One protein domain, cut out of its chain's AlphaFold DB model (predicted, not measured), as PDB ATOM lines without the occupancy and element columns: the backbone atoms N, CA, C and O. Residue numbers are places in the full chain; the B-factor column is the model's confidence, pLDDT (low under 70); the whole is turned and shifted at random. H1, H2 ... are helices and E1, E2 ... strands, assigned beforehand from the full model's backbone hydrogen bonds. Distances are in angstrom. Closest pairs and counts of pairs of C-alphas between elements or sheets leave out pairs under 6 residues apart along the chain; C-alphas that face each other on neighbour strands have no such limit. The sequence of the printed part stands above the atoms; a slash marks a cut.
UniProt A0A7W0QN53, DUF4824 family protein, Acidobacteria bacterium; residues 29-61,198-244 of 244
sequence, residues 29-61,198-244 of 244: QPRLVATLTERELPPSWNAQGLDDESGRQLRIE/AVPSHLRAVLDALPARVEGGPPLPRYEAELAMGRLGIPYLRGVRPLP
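What this domain is: This is residues 29 to 61 and 198 to 244 of the 244 residues of the protein "DUF4824 family protein" of Acidobacteria bacterium (UniProt A0A7W0QN53). Look for a narrow, twisted sheet of three strands, E1, E3 and E4, with the short helix H2 packed over E4; H1 and E2 sit away from the sheet, and the loop of residues 48 to 53 sticks out. The 80 printed residues hold E1, H1, E2, H2, E3 and E4 in that order; the sheet runs E1, E3, E4, antiparallel. The class is mixed, with under half of the residues in named elements. The whole is compact, with a radius of gyration of the C-alphas of 13.1 A and spans of 40 by 29 by 21 A.

How they stand to each other: Start at E1, residues 33 to 37, an edge strand antiparallel to E3, residues 223 to 229; N 34 and O 227 are 2.9 A apart. E3 forms a hairpin with E4, residues 235 to 242, where N 226 and O 239 are 2.9 A apart. E4 bends by 58 degrees at residue 238. H2, residues 201 to 208, is on the sheet at a height of 8.7 A, over E4 and slantwise to it at 43 degrees on the local plane; the closest C-alphas are those of Leu 203 and Val 240, 6.3 A. H2 has 1 of 4 O i to N i+4 pairs within hydrogen-bond range and 3 of 5 O i to N i+3 pairs. H1, residues 45 to 48, is not on the sheet, and E2, residues 57 to 59, pairs with no named strand.

Where its parts are: Find C-alpha 33 at (-14.958, 0.399, 24.450), where E1 begins. E3 spans 19.6 A and E4 20.5 A, ending at C-alpha 242, (-9.943, 12.075, 11.185).

The domain as a whole: Residues 62 to 197 are not printed; C-alphas 61 and 198 are 14.5 A apart. The link from H2 to E3 is long. Residues 45 to 55 and 213 to 219 have pLDDT under 70.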
ATOM      1  N   GLN A  29      -9.097   0.118  33.911       79.25
ATOM      2  CA  GLN A  29      -9.419  -0.311  32.554       79.25
ATOM      3  C   GLN A  29     -10.884   0.021  32.234       79.25
ATOM      4  O   GLN A  29     -11.757  -0.205  33.082       79.25
ATOM      5  N   PRO A  30     -11.172   0.562  31.038       84.25
ATOM      6  CA  PRO A  30     -12.538   0.830  30.627       84.25
ATOM      7  C   PRO A  30     -13.322  -0.476  30.548       84.25
ATOM      8  O   PRO A  30     -12.815  -1.502  30.099       84.25
ATOM      9  N   ARG A  31     -14.577  -0.419  30.980       84.44
ATOM     10  CA  ARG A  31     -15.431  -1.610  31.099       84.44
ATOM     11  C   ARG A  31     -15.993  -2.066  29.758       84.44
ATOM     12  O   ARG A  31     -16.345  -3.225  29.592       84.44
ATOM     13  N   LEU A  32     -16.104  -1.117  28.835       88.44
ATOM     14  CA  LEU A  32     -16.606  -1.280  27.483       88.44
ATOM     15  C   LEU A  32     -15.963  -0.184  26.634       88.44
ATOM     16  O   LEU A  32     -15.868   0.964  27.081       88.44
ATOM     17  N   VAL A  33     -15.507  -0.540  25.434       91.31
ATOM     18  CA  VAL A  33     -14.958   0.399  24.450       91.31
ATOM     19  C   VAL A  33     -15.636   0.147  23.110       91.31
ATOM     20  O   VAL A  33     -15.762  -1.002  22.693       91.31
ATOM     21  N   ALA A  34     -16.070   1.217  22.453       92.31
ATOM     22  CA  ALA A  34     -16.685   1.185  21.136       92.31
ATOM     23  C   ALA A  34     -16.087   2.285  20.251       92.31
ATOM     24  O   ALA A  34     -15.928   3.424  20.691       92.31
ATOM     25  N   THR A  35     -15.788   1.947  19.001       94.62
ATOM     26  CA  THR A  35     -15.378   2.921  17.986       94.62
ATOM     27  C   THR A  35     -16.621   3.413  17.260       94.62
ATOM     28  O   THR A  35     -17.306   2.634  16.601       94.62
ATOM     29  N   LEU A  36     -16.928   4.696  17.412       94.75
ATOM     30  CA  LEU A  36     -18.101   5.356  16.847       94.75
ATOM     31  C   LEU A  36     -17.676   6.372  15.790       94.75
ATOM     32  O   LEU A  36     -16.560   6.879  15.833       94.75
ATOM     33  N   THR A  37     -18.557   6.698  14.853       93.62
ATOM     34  CA  THR A  37     -18.297   7.726  13.836       93.62
ATOM     35  C   THR A  37     -19.089   8.994  14.126       93.62
ATOM     36  O   THR A  37     -19.923   9.031  15.031       93.62
ATOM     37  N   GLU A  38     -18.887  10.034  13.315       90.75
ATOM     38  CA  GLU A  38     -19.722  11.243  13.338       90.75
ATOM     39  C   GLU A  38     -21.238  10.944  13.246       90.75
ATOM     40  O   GLU A  38     -22.038  11.747  13.714       90.75
ATOM     41  N   ARG A  39     -21.650   9.792  12.692       91.56
ATOM     42  CA  ARG A  39     -23.064   9.372  12.613       91.56
ATOM     43  C   ARG A  39     -23.683   9.111  13.987       91.56
ATOM     44  O   ARG A  39     -24.850   9.412  14.208       91.56
ATOM     45  N   GLU A  40     -22.908   8.529  14.897       94.44
ATOM     46  CA  GLU A  40     -23.342   8.184  16.254       94.44
ATOM     47  C   GLU A  40     -22.948   9.254  17.284       94.44
ATOM     48  O   GLU A  40     -23.517   9.305  18.374       94.44
ATOM     49  N   LEU A  41     -21.971  10.101  16.948       93.44
ATOM     50  CA  LEU A  41     -21.463  11.171  17.803       93.44
ATOM     51  C   LEU A  41     -21.409  12.535  17.093       93.44
ATOM     52  O   LEU A  41     -20.357  13.165  17.132       93.44
ATOM     53  N   PRO A  42     -22.472  13.033  16.434       89.31
ATOM     54  CA  PRO A  42     -22.400  14.306  15.721       89.31
ATOM     55  C   PRO A  42     -22.026  15.471  16.659       89.31
ATOM     56  O   PRO A  42     -22.390  15.455  17.842       89.31
ATOM     57  N   PRO A  43     -21.350  16.522  16.152       85.81
ATOM     58  CA  PRO A  43     -21.165  17.754  16.915       85.81
ATOM     59  C   PRO A  43     -22.518  18.280  17.415       85.81
ATOM     60  O   PRO A  43     -23.504  18.259  16.672       85.81
ATOM     61  N   SER A  44     -22.586  18.726  18.672       81.81
ATOM     62  CA  SER A  44     -23.808  19.361  19.184       81.81
ATOM     63  C   SER A  44     -24.088  20.663  18.420       81.81
ATOM     64  O   SER A  44     -23.162  21.369  18.022       81.81
ATOM     65  N   TRP A  45     -25.367  20.983  18.202       59.44
ATOM     66  CA  TRP A  45     -25.816  22.096  17.347       59.44
ATOM     67  C   TRP A  45     -25.347  23.469  17.860       59.44
ATOM     68  O   TRP A  45     -25.189  24.404  17.079       59.44
ATOM     69  N   ASN A  46     -25.028  23.566  19.153       53.75
ATOM     70  CA  ASN A  46     -24.482  24.775  19.772       53.75
ATOM     71  C   ASN A  46     -23.010  25.037  19.391       53.75
ATOM     72  O   ASN A  46     -22.465  26.073  19.746       53.75
ATOM     73  N   ALA A  47     -22.356  24.137  18.647       49.31
ATOM     74  CA  ALA A  47     -20.990  24.334  18.160       49.31
ATOM     75  C   ALA A  47     -20.888  25.320  16.976       49.31
ATOM     76  O   ALA A  47     -19.778  25.644  16.558       49.31
ATOM     77  N   GLN A  48     -22.017  25.776  16.414       44.78
ATOM     78  CA  GLN A  48     -22.046  26.624  15.215       44.78
ATOM     79  C   GLN A  48     -22.259  28.125  15.492       44.78
ATOM     80  O   GLN A  48     -22.197  28.912  14.551       44.78
ATOM     81  N   GLY A  49     -22.508  28.550  16.738       42.69
ATOM     82  CA  GLY A  49     -22.847  29.945  17.037       42.69
ATOM     83  C   GLY A  49     -22.336  30.427  18.391       42.69
ATOM     84  O   GLY A  49     -22.821  29.966  19.413       42.69
ATOM     85  N   LEU A  50     -21.408  31.390  18.340       37.78
ATOM     86  CA  LEU A  50     -21.107  32.397  19.368       37.78
ATOM     87  C   LEU A  50     -20.953  31.853  20.798       37.78
ATOM     88  O   LEU A  50     -21.853  31.983  21.617       37.78
ATOM     89  N   ASP A  51     -19.810  31.216  21.058       39.06
ATOM     90  CA  ASP A  51     -18.912  31.516  22.185       39.06
ATOM     91  C   ASP A  51     -17.842  30.416  22.251       39.06
ATOM     92  O   ASP A  51     -18.128  29.250  22.540       39.06
ATOM     93  N   ASP A  52     -16.590  30.812  22.009       45.06
ATOM     94  CA  ASP A  52     -15.362  29.992  22.045       45.06
ATOM     95  C   ASP A  52     -15.115  29.316  23.422       45.06
ATOM     96  O   ASP A  52     -14.188  28.525  23.605       45.06
ATOM     97  N   GLU A  53     -15.965  29.608  24.413       42.28
ATOM     98  CA  GLU A  53     -15.867  29.141  25.796       42.28
ATOM     99  C   GLU A  53     -16.777  27.943  26.120       42.28
ATOM    100  O   GLU A  53     -16.508  27.204  27.077       42.28
ATOM    101  N   SER A  54     -17.818  27.672  25.320       45.78
ATOM    102  CA  SER A  54     -18.672  26.499  25.536       45.78
ATOM    103  C   SER A  54     -17.975  25.252  24.981       45.78
ATOM    104  O   SER A  54     -17.893  25.000  23.782       45.78
ATOM    105  N   GLY A  55     -17.343  24.489  25.879       55.72
ATOM    106  CA  GLY A  55     -16.520  23.341  25.504       55.72
ATOM    107  C   GLY A  55     -17.227  22.417  24.511       55.72
ATOM    108  O   GLY A  55     -18.349  21.994  24.773       55.72
ATOM    109  N   ARG A  56     -16.554  22.088  23.396       74.06
ATOM    110  CA  ARG A  56     -17.098  21.203  22.355       74.06
ATOM    111  C   ARG A  56     -17.692  19.939  22.967       74.06
ATOM    112  O   ARG A  56     -17.047  19.259  23.772       74.06
ATOM    113  N   GLN A  57     -18.911  19.633  22.554       87.50
ATOM    114  CA  GLN A  57     -19.647  18.447  22.957       87.50
ATOM    115  C   GLN A  57     -20.059  17.658  21.721       87.50
ATOM    116  O   GLN A  57     -20.421  18.230  20.691       87.50
ATOM    117  N   LEU A  58     -20.000  16.336  21.844       90.94
ATOM    118  CA  LEU A  58     -20.553  15.412  20.864       90.94
ATOM    119  C   LEU A  58     -21.859  14.852  21.410       90.94
ATOM    120  O   LEU A  58     -21.908  14.395  22.552       90.94
ATOM    121  N   ARG A  59     -22.915  14.899  20.607       92.31
ATOM    122  CA  ARG A  59     -24.232  14.372  20.964       92.31
ATOM    123  C   ARG A  59     -24.273  12.885  20.653       92.31
ATOM    124  O   ARG A  59     -23.857  12.492  19.576       92.31
ATOM    125  N   ILE A  60     -24.787  12.066  21.564       94.00
ATOM    126  CA  ILE A  60     -25.023  10.647  21.297       94.00
ATOM    127  C   ILE A  60     -26.289  10.528  20.459       94.00
ATOM    128  O   ILE A  60     -27.375  10.865  20.931       94.00
ATOM    129  N   GLU A  61     -26.141  10.025  19.239       93.75
ATOM    130  CA  GLU A  61     -27.250   9.766  18.332       93.75
ATOM    131  C   GLU A  61     -27.523   8.268  18.219       93.75
ATOM    132  O   GLU A  61     -26.604   7.455  18.096       93.75
ATOM    133  N   ALA A 198     -18.601  15.633  26.695       88.62
ATOM    134  CA  ALA A 198     -17.592  16.677  26.638       88.62
ATOM    135  C   ALA A 198     -16.322  16.181  25.934       88.62
ATOM    136  O   ALA A 198     -15.785  15.124  26.278       88.62
ATOM    137  N   VAL A 199     -15.804  16.988  25.005       89.38
ATOM    138  CA  VAL A 199     -14.536  16.734  24.320       89.38
ATOM    139  C   VAL A 199     -13.378  17.285  25.166       89.38
ATOM    140  O   VAL A 199     -13.296  18.505  25.384       89.38
ATOM    141  N   PRO A 200     -12.463  16.419  25.651       86.94
ATOM    142  CA  PRO A 200     -11.241  16.846  26.327       86.94
ATOM    143  C   PRO A 200     -10.419  17.802  25.458       86.94
ATOM    144  O   PRO A 200     -10.329  17.603  24.251       86.94
ATOM    145  N   SER A 201      -9.770  18.800  26.066       84.12
ATOM    146  CA  SER A 201      -9.013  19.840  25.346       84.12
ATOM    147  C   SER A 201      -7.997  19.282  24.344       84.12
ATOM    148  O   SER A 201      -7.942  19.752  23.215       84.12
ATOM    149  N   HIS A 202      -7.265  18.228  24.712       85.94
ATOM    150  CA  HIS A 202      -6.280  17.583  23.837       85.94
ATOM    151  C   HIS A 202      -6.885  16.899  22.595       85.94
ATOM    152  O   HIS A 202      -6.170  16.681  21.626       85.94
ATOM    153  N   LEU A 203      -8.185  16.575  22.602       89.25
ATOM    154  CA  LEU A 203      -8.901  16.008  21.450       89.25
ATOM    155  C   LEU A 203      -9.592  17.079  20.597       89.25
ATOM    156  O   LEU A 203     -10.033  16.777  19.489       89.25
ATOM    157  N   ARG A 204      -9.696  18.324  21.085       85.44
ATOM    158  CA  ARG A 204     -10.385  19.406  20.362       85.44
ATOM    159  C   ARG A 204      -9.670  19.757  19.067       85.44
ATOM    160  O   ARG A 204     -10.316  19.741  18.033       85.44
ATOM    161  N   ALA A 205      -8.345  19.910  19.102       85.00
ATOM    162  CA  ALA A 205      -7.545  20.285  17.932       85.00
ATOM    163  C   ALA A 205      -7.818  19.412  16.690       85.00
ATOM    164  O   ALA A 205      -7.849  19.921  15.574       85.00
ATOM    165  N   VAL A 206      -8.079  18.111  16.879       86.56
ATOM    166  CA  VAL A 206      -8.438  17.194  15.782       86.56
ATOM    167  C   VAL A 206      -9.783  17.565  15.161       86.56
ATOM    168  O   VAL A 206      -9.903  17.604  13.942       86.56
ATOM    169  N   LEU A 207     -10.789  17.852  15.989       84.62
ATOM    170  CA  LEU A 207     -12.112  18.278  15.533       84.62
ATOM    171  C   LEU A 207     -12.089  19.696  14.946       84.62
ATOM    172  O   LEU A 207     -12.916  20.017  14.095       84.62
ATOM    173  N   ASP A 208     -11.203  20.565  15.432       83.31
ATOM    174  CA  ASP A 208     -11.047  21.948  14.968       83.31
ATOM    175  C   ASP A 208     -10.463  21.991  13.554       83.31
ATOM    176  O   ASP A 208     -10.862  22.824  12.747       83.31
ATOM    177  N   ALA A 209      -9.564  21.056  13.247       85.00
ATOM    178  CA  ALA A 209      -8.926  20.927  11.944       85.00
ATOM    179  C   ALA A 209      -9.803  20.233  10.884       85.00
ATOM    180  O   ALA A 209      -9.380  20.107   9.734       85.00
ATOM    181  N   LEU A 210     -11.001  19.750  11.245       83.00
ATOM    182  CA  LEU A 210     -11.872  19.074  10.287       83.00
ATOM    183  C   LEU A 210     -12.385  20.057   9.231       83.00
ATOM    184  O   LEU A 210     -12.827  21.158   9.575       83.00
ATOM    185  N   PRO A 211     -12.420  19.650   7.952       75.06
ATOM    186  CA  PRO A 211     -12.977  20.492   6.911       75.06
ATOM    187  C   PRO A 211     -14.455  20.785   7.189       75.06
ATOM    188  O   PRO A 211     -15.207  19.947   7.719       75.06
ATOM    189  N   ALA A 212     -14.879  21.990   6.802       70.94
ATOM    190  CA  ALA A 212     -16.290  22.334   6.749       70.94
ATOM    191  C   ALA A 212     -17.022  21.312   5.871       70.94
ATOM    192  O   ALA A 212     -16.490  20.842   4.861       70.94
ATOM    193  N   ARG A 213     -18.246  20.944   6.264       67.62
ATOM    194  CA  ARG A 213     -19.065  20.066   5.429       67.62
ATOM    195  C   ARG A 213     -19.362  20.812   4.130       67.62
ATOM    196  O   ARG A 213     -20.001  21.857   4.158       67.62
ATOM    197  N   VAL A 214     -18.882  20.271   3.013       63.00
ATOM    198  CA  VAL A 214     -19.198  20.793   1.683       63.00
ATOM    199  C   VAL A 214     -20.686  20.560   1.439       63.00
ATOM    200  O   VAL A 214     -21.148  19.417   1.493       63.00
ATOM    201  N   GLU A 215     -21.448  21.629   1.206       58.38
ATOM    202  CA  GLU A 215     -22.852  21.512   0.809       58.38
ATOM    203  C   GLU A 215     -22.953  20.683  -0.479       58.38
ATOM    204  O   GLU A 215     -22.257  20.941  -1.458       58.38
ATOM    205  N   GLY A 216     -23.775  19.630  -0.458       56.84
ATOM    206  CA  GLY A 216     -23.916  18.693  -1.579       56.84
ATOM    207  C   GLY A 216     -22.821  17.621  -1.693       56.84
ATOM    208  O   GLY A 216     -22.930  16.752  -2.557       56.84
ATOM    209  N   GLY A 217     -21.804  17.622  -0.823       54.69
ATOM    210  CA  GLY A 217     -20.769  16.585  -0.780       54.69
ATOM    211  C   GLY A 217     -21.277  15.222  -0.273       54.69
ATOM    212  O   GLY A 217     -22.357  15.133   0.327       54.69
ATOM    213  N   PRO A 218     -20.511  14.134  -0.492       56.38
ATOM    214  CA  PRO A 218     -20.861  12.828   0.046       56.38
ATOM    215  C   PRO A 218     -20.926  12.910   1.583       56.38
ATOM    216  O   PRO A 218     -20.014  13.447   2.214       56.38
ATOM    217  N   PRO A 219     -21.996  12.403   2.212       67.19
ATOM    218  CA  PRO A 219     -22.264  12.515   3.645       67.19
ATOM    219  C   PRO A 219     -21.465  11.459   4.418       67.19
ATOM    220  O   PRO A 219     -22.005  10.664   5.186       67.19
ATOM    221  N   LEU A 220     -20.163  11.406   4.161       78.31
ATOM    222  CA  LEU A 220     -19.273  10.507   4.865       78.31
ATOM    223  C   LEU A 220     -18.948  11.104   6.240       78.31
ATOM    224  O   LEU A 220     -18.814  12.328   6.372       78.31
ATOM    225  N   PRO A 221     -18.851  10.264   7.283       87.19
ATOM    226  CA  PRO A 221     -18.369  10.720   8.575       87.19
ATOM    227  C   PRO A 221     -16.939  11.249   8.426       87.19
ATOM    228  O   PRO A 221     -16.098  10.596   7.818       87.19
ATOM    229  N   ARG A 222     -16.657  12.424   8.995       88.12
ATOM    230  CA  ARG A 222     -15.336  13.075   8.880       88.12
ATOM    231  C   ARG A 222     -14.321  12.568   9.899       88.12
ATOM    232  O   ARG A 222     -13.133  12.856   9.804       88.12
ATOM    233  N   TYR A 223     -14.793  11.863  10.918       91.31
ATOM    234  CA  TYR A 223     -13.970  11.335  11.990       91.31
ATOM    235  C   TYR A 223     -14.608  10.102  12.608       91.31
ATOM    236  O   TYR A 223     -15.815   9.850  12.492       91.31
ATOM    237  N   GLU A 224     -13.774   9.391  13.345       94.38
ATOM    238  CA  GLU A 224     -14.200   8.413  14.325       94.38
ATOM    239  C   GLU A 224     -13.642   8.750  15.702       94.38
ATOM    240  O   GLU A 224     -12.640   9.457  15.858       94.38
ATOM    241  N   ALA A 225     -14.321   8.238  16.710       94.62
ATOM    242  CA  ALA A 225     -14.049   8.496  18.098       94.62
ATOM    243  C   ALA A 225     -14.142   7.195  18.893       94.62
ATOM    244  O   ALA A 225     -15.088   6.419  18.756       94.62
ATOM    245  N   GLU A 226     -13.160   6.973  19.757       94.88
ATOM    246  CA  GLU A 226     -13.195   5.878  20.714       94.88
ATOM    247  C   GLU A 226     -13.973   6.315  21.947       94.88
ATOM    248  O   GLU A 226     -13.513   7.150  22.738       94.88
ATOM    249  N   LEU A 227     -15.149   5.724  22.117       94.19
ATOM    250  CA  LEU A 227     -15.975   5.916  23.286       94.19
ATOM    251  C   LEU A 227     -15.733   4.802  24.296       94.19
ATOM    252  O   LEU A 227     -15.859   3.620  23.986       94.19
ATOM    253  N   ALA A 228     -15.426   5.184  25.529       92.44
ATOM    254  CA  ALA A 228     -15.237   4.254  26.624       92.44
ATOM    255  C   ALA A 228     -16.251   4.479  27.735       92.44
ATOM    256  O   ALA A 228     -16.650   5.609  28.029       92.44
ATOM    257  N   MET A 229     -16.615   3.394  28.406       91.12
ATOM    258  CA  MET A 229     -17.398   3.457  29.625       91.12
ATOM    259  C   MET A 229     -16.504   3.443  30.854       91.12
ATOM    260  O   MET A 229     -15.748   2.495  31.090       91.12
ATOM    261  N   GLY A 230     -16.630   4.504  31.646       87.50
ATOM    262  CA  GLY A 230     -15.917   4.631  32.903       87.50
ATOM    263  C   GLY A 230     -16.522   3.810  34.035       87.50
ATOM    264  O   GLY A 230     -17.602   3.227  33.925       87.50
ATOM    265  N   ARG A 231     -15.821   3.800  35.166       85.12
ATOM    266  CA  ARG A 231     -16.190   3.044  36.369       85.12
ATOM    267  C   ARG A 231     -17.560   3.429  36.932       85.12
ATOM    268  O   ARG A 231     -18.248   2.572  37.475       85.12
ATOM    269  N   LEU A 232     -17.964   4.692  36.791       85.06
ATOM    270  CA  LEU A 232     -19.260   5.200  37.259       85.06
ATOM    271  C   LEU A 232     -20.367   5.037  36.205       85.06
ATOM    272  O   LEU A 232     -21.447   5.616  36.342       85.06
ATOM    273  N   GLY A 233     -20.091   4.310  35.116       84.38
ATOM    274  CA  GLY A 233     -21.031   4.139  34.013       84.38
ATOM    275  C   GLY A 233     -21.359   5.462  33.313       84.38
ATOM    276  O   GLY A 233     -22.483   5.690  32.857       84.38
ATOM    277  N   ILE A 234     -20.393   6.386  33.305       88.81
ATOM    278  CA  ILE A 234     -20.445   7.629  32.535       88.81
ATOM    279  C   ILE A 234     -19.517   7.452  31.326       88.81
ATOM    280  O   ILE A 234     -18.333   7.135  31.522       88.81
ATOM    281  N   PRO A 235     -20.023   7.635  30.096       92.56
ATOM    282  CA  PRO A 235     -19.218   7.512  28.892       92.56
ATOM    283  C   PRO A 235     -18.234   8.687  28.756       92.56
ATOM    284  O   PRO A 235     -18.522   9.810  29.176       92.56
ATOM    285  N   TYR A 236     -17.057   8.436  28.185       92.62
ATOM    286  CA  TYR A 236     -16.047   9.456  27.898       92.62
ATOM    287  C   TYR A 236     -15.240   9.113  26.643       92.62
ATOM    288  O   TYR A 236     -15.056   7.944  26.305       92.62
ATOM    289  N   LEU A 237     -14.732  10.145  25.971       93.00
ATOM    290  CA  LEU A 237     -13.868   9.988  24.803       93.00
ATOM    291  C   LEU A 237     -12.442   9.628  25.221       93.00
ATOM    292  O   LEU A 237     -11.862  10.287  26.091       93.00
ATOM    293  N   ARG A 238     -11.879   8.599  24.582       92.94
ATOM    294  CA  ARG A 238     -10.465   8.210  24.706       92.94
ATOM    295  C   ARG A 238      -9.605   8.746  23.574       92.94
ATOM    296  O   ARG A 238      -8.444   9.059  23.806       92.94
ATOM    297  N   GLY A 239     -10.174   8.851  22.382       92.69
ATOM    298  CA  GLY A 239      -9.464   9.274  21.187       92.69
ATOM    299  C   GLY A 239     -10.433   9.737  20.115       92.69
ATOM    300  O   GLY A 239     -11.603   9.356  20.120       92.69
ATOM    301  N   VAL A 240      -9.932  10.571  19.212       93.19
ATOM    302  CA  VAL A 240     -10.615  11.000  17.994       93.19
ATOM    303  C   VAL A 240      -9.574  10.995  16.888       93.19
ATOM    304  O   VAL A 240      -8.472  11.509  17.093       93.19
ATOM    305  N   ARG A 241      -9.908  10.422  15.732       93.50
ATOM    306  CA  ARG A 241      -9.057  10.470  14.543       93.50
ATOM    307  C   ARG A 241      -9.866  10.895  13.318       93.50
ATOM    308  O   ARG A 241     -11.023  10.490  13.198       93.50
ATOM    309  N   PRO A 242      -9.289  11.723  12.433       91.12
ATOM    310  CA  PRO A 242      -9.943  12.075  11.185       91.12
ATOM    311  C   PRO A 242     -10.052  10.831  10.302       91.12
ATOM    312  O   PRO A 242      -9.171   9.965  10.313       91.12
ATOM    313  N   LEU A 243     -11.145  10.751   9.554       87.81
ATOM    314  CA  LEU A 243     -11.305   9.781   8.482       87.81
ATOM    315  C   LEU A 243     -10.793  10.403   7.170       87.81
ATOM    316  O   LEU A 243     -10.928  11.618   7.003       87.81
ATOM    317  N   PRO A 244     -10.154   9.602   6.297       73.44
ATOM    318  CA  PRO A 244      -9.653  10.063   5.005       73.44
ATOM    319  C   PRO A 244     -10.772  10.453   4.034       73.44
ATOM    320  O   PRO A 244     -11.890   9.899   4.150       73.44
TER     321      PRO A 244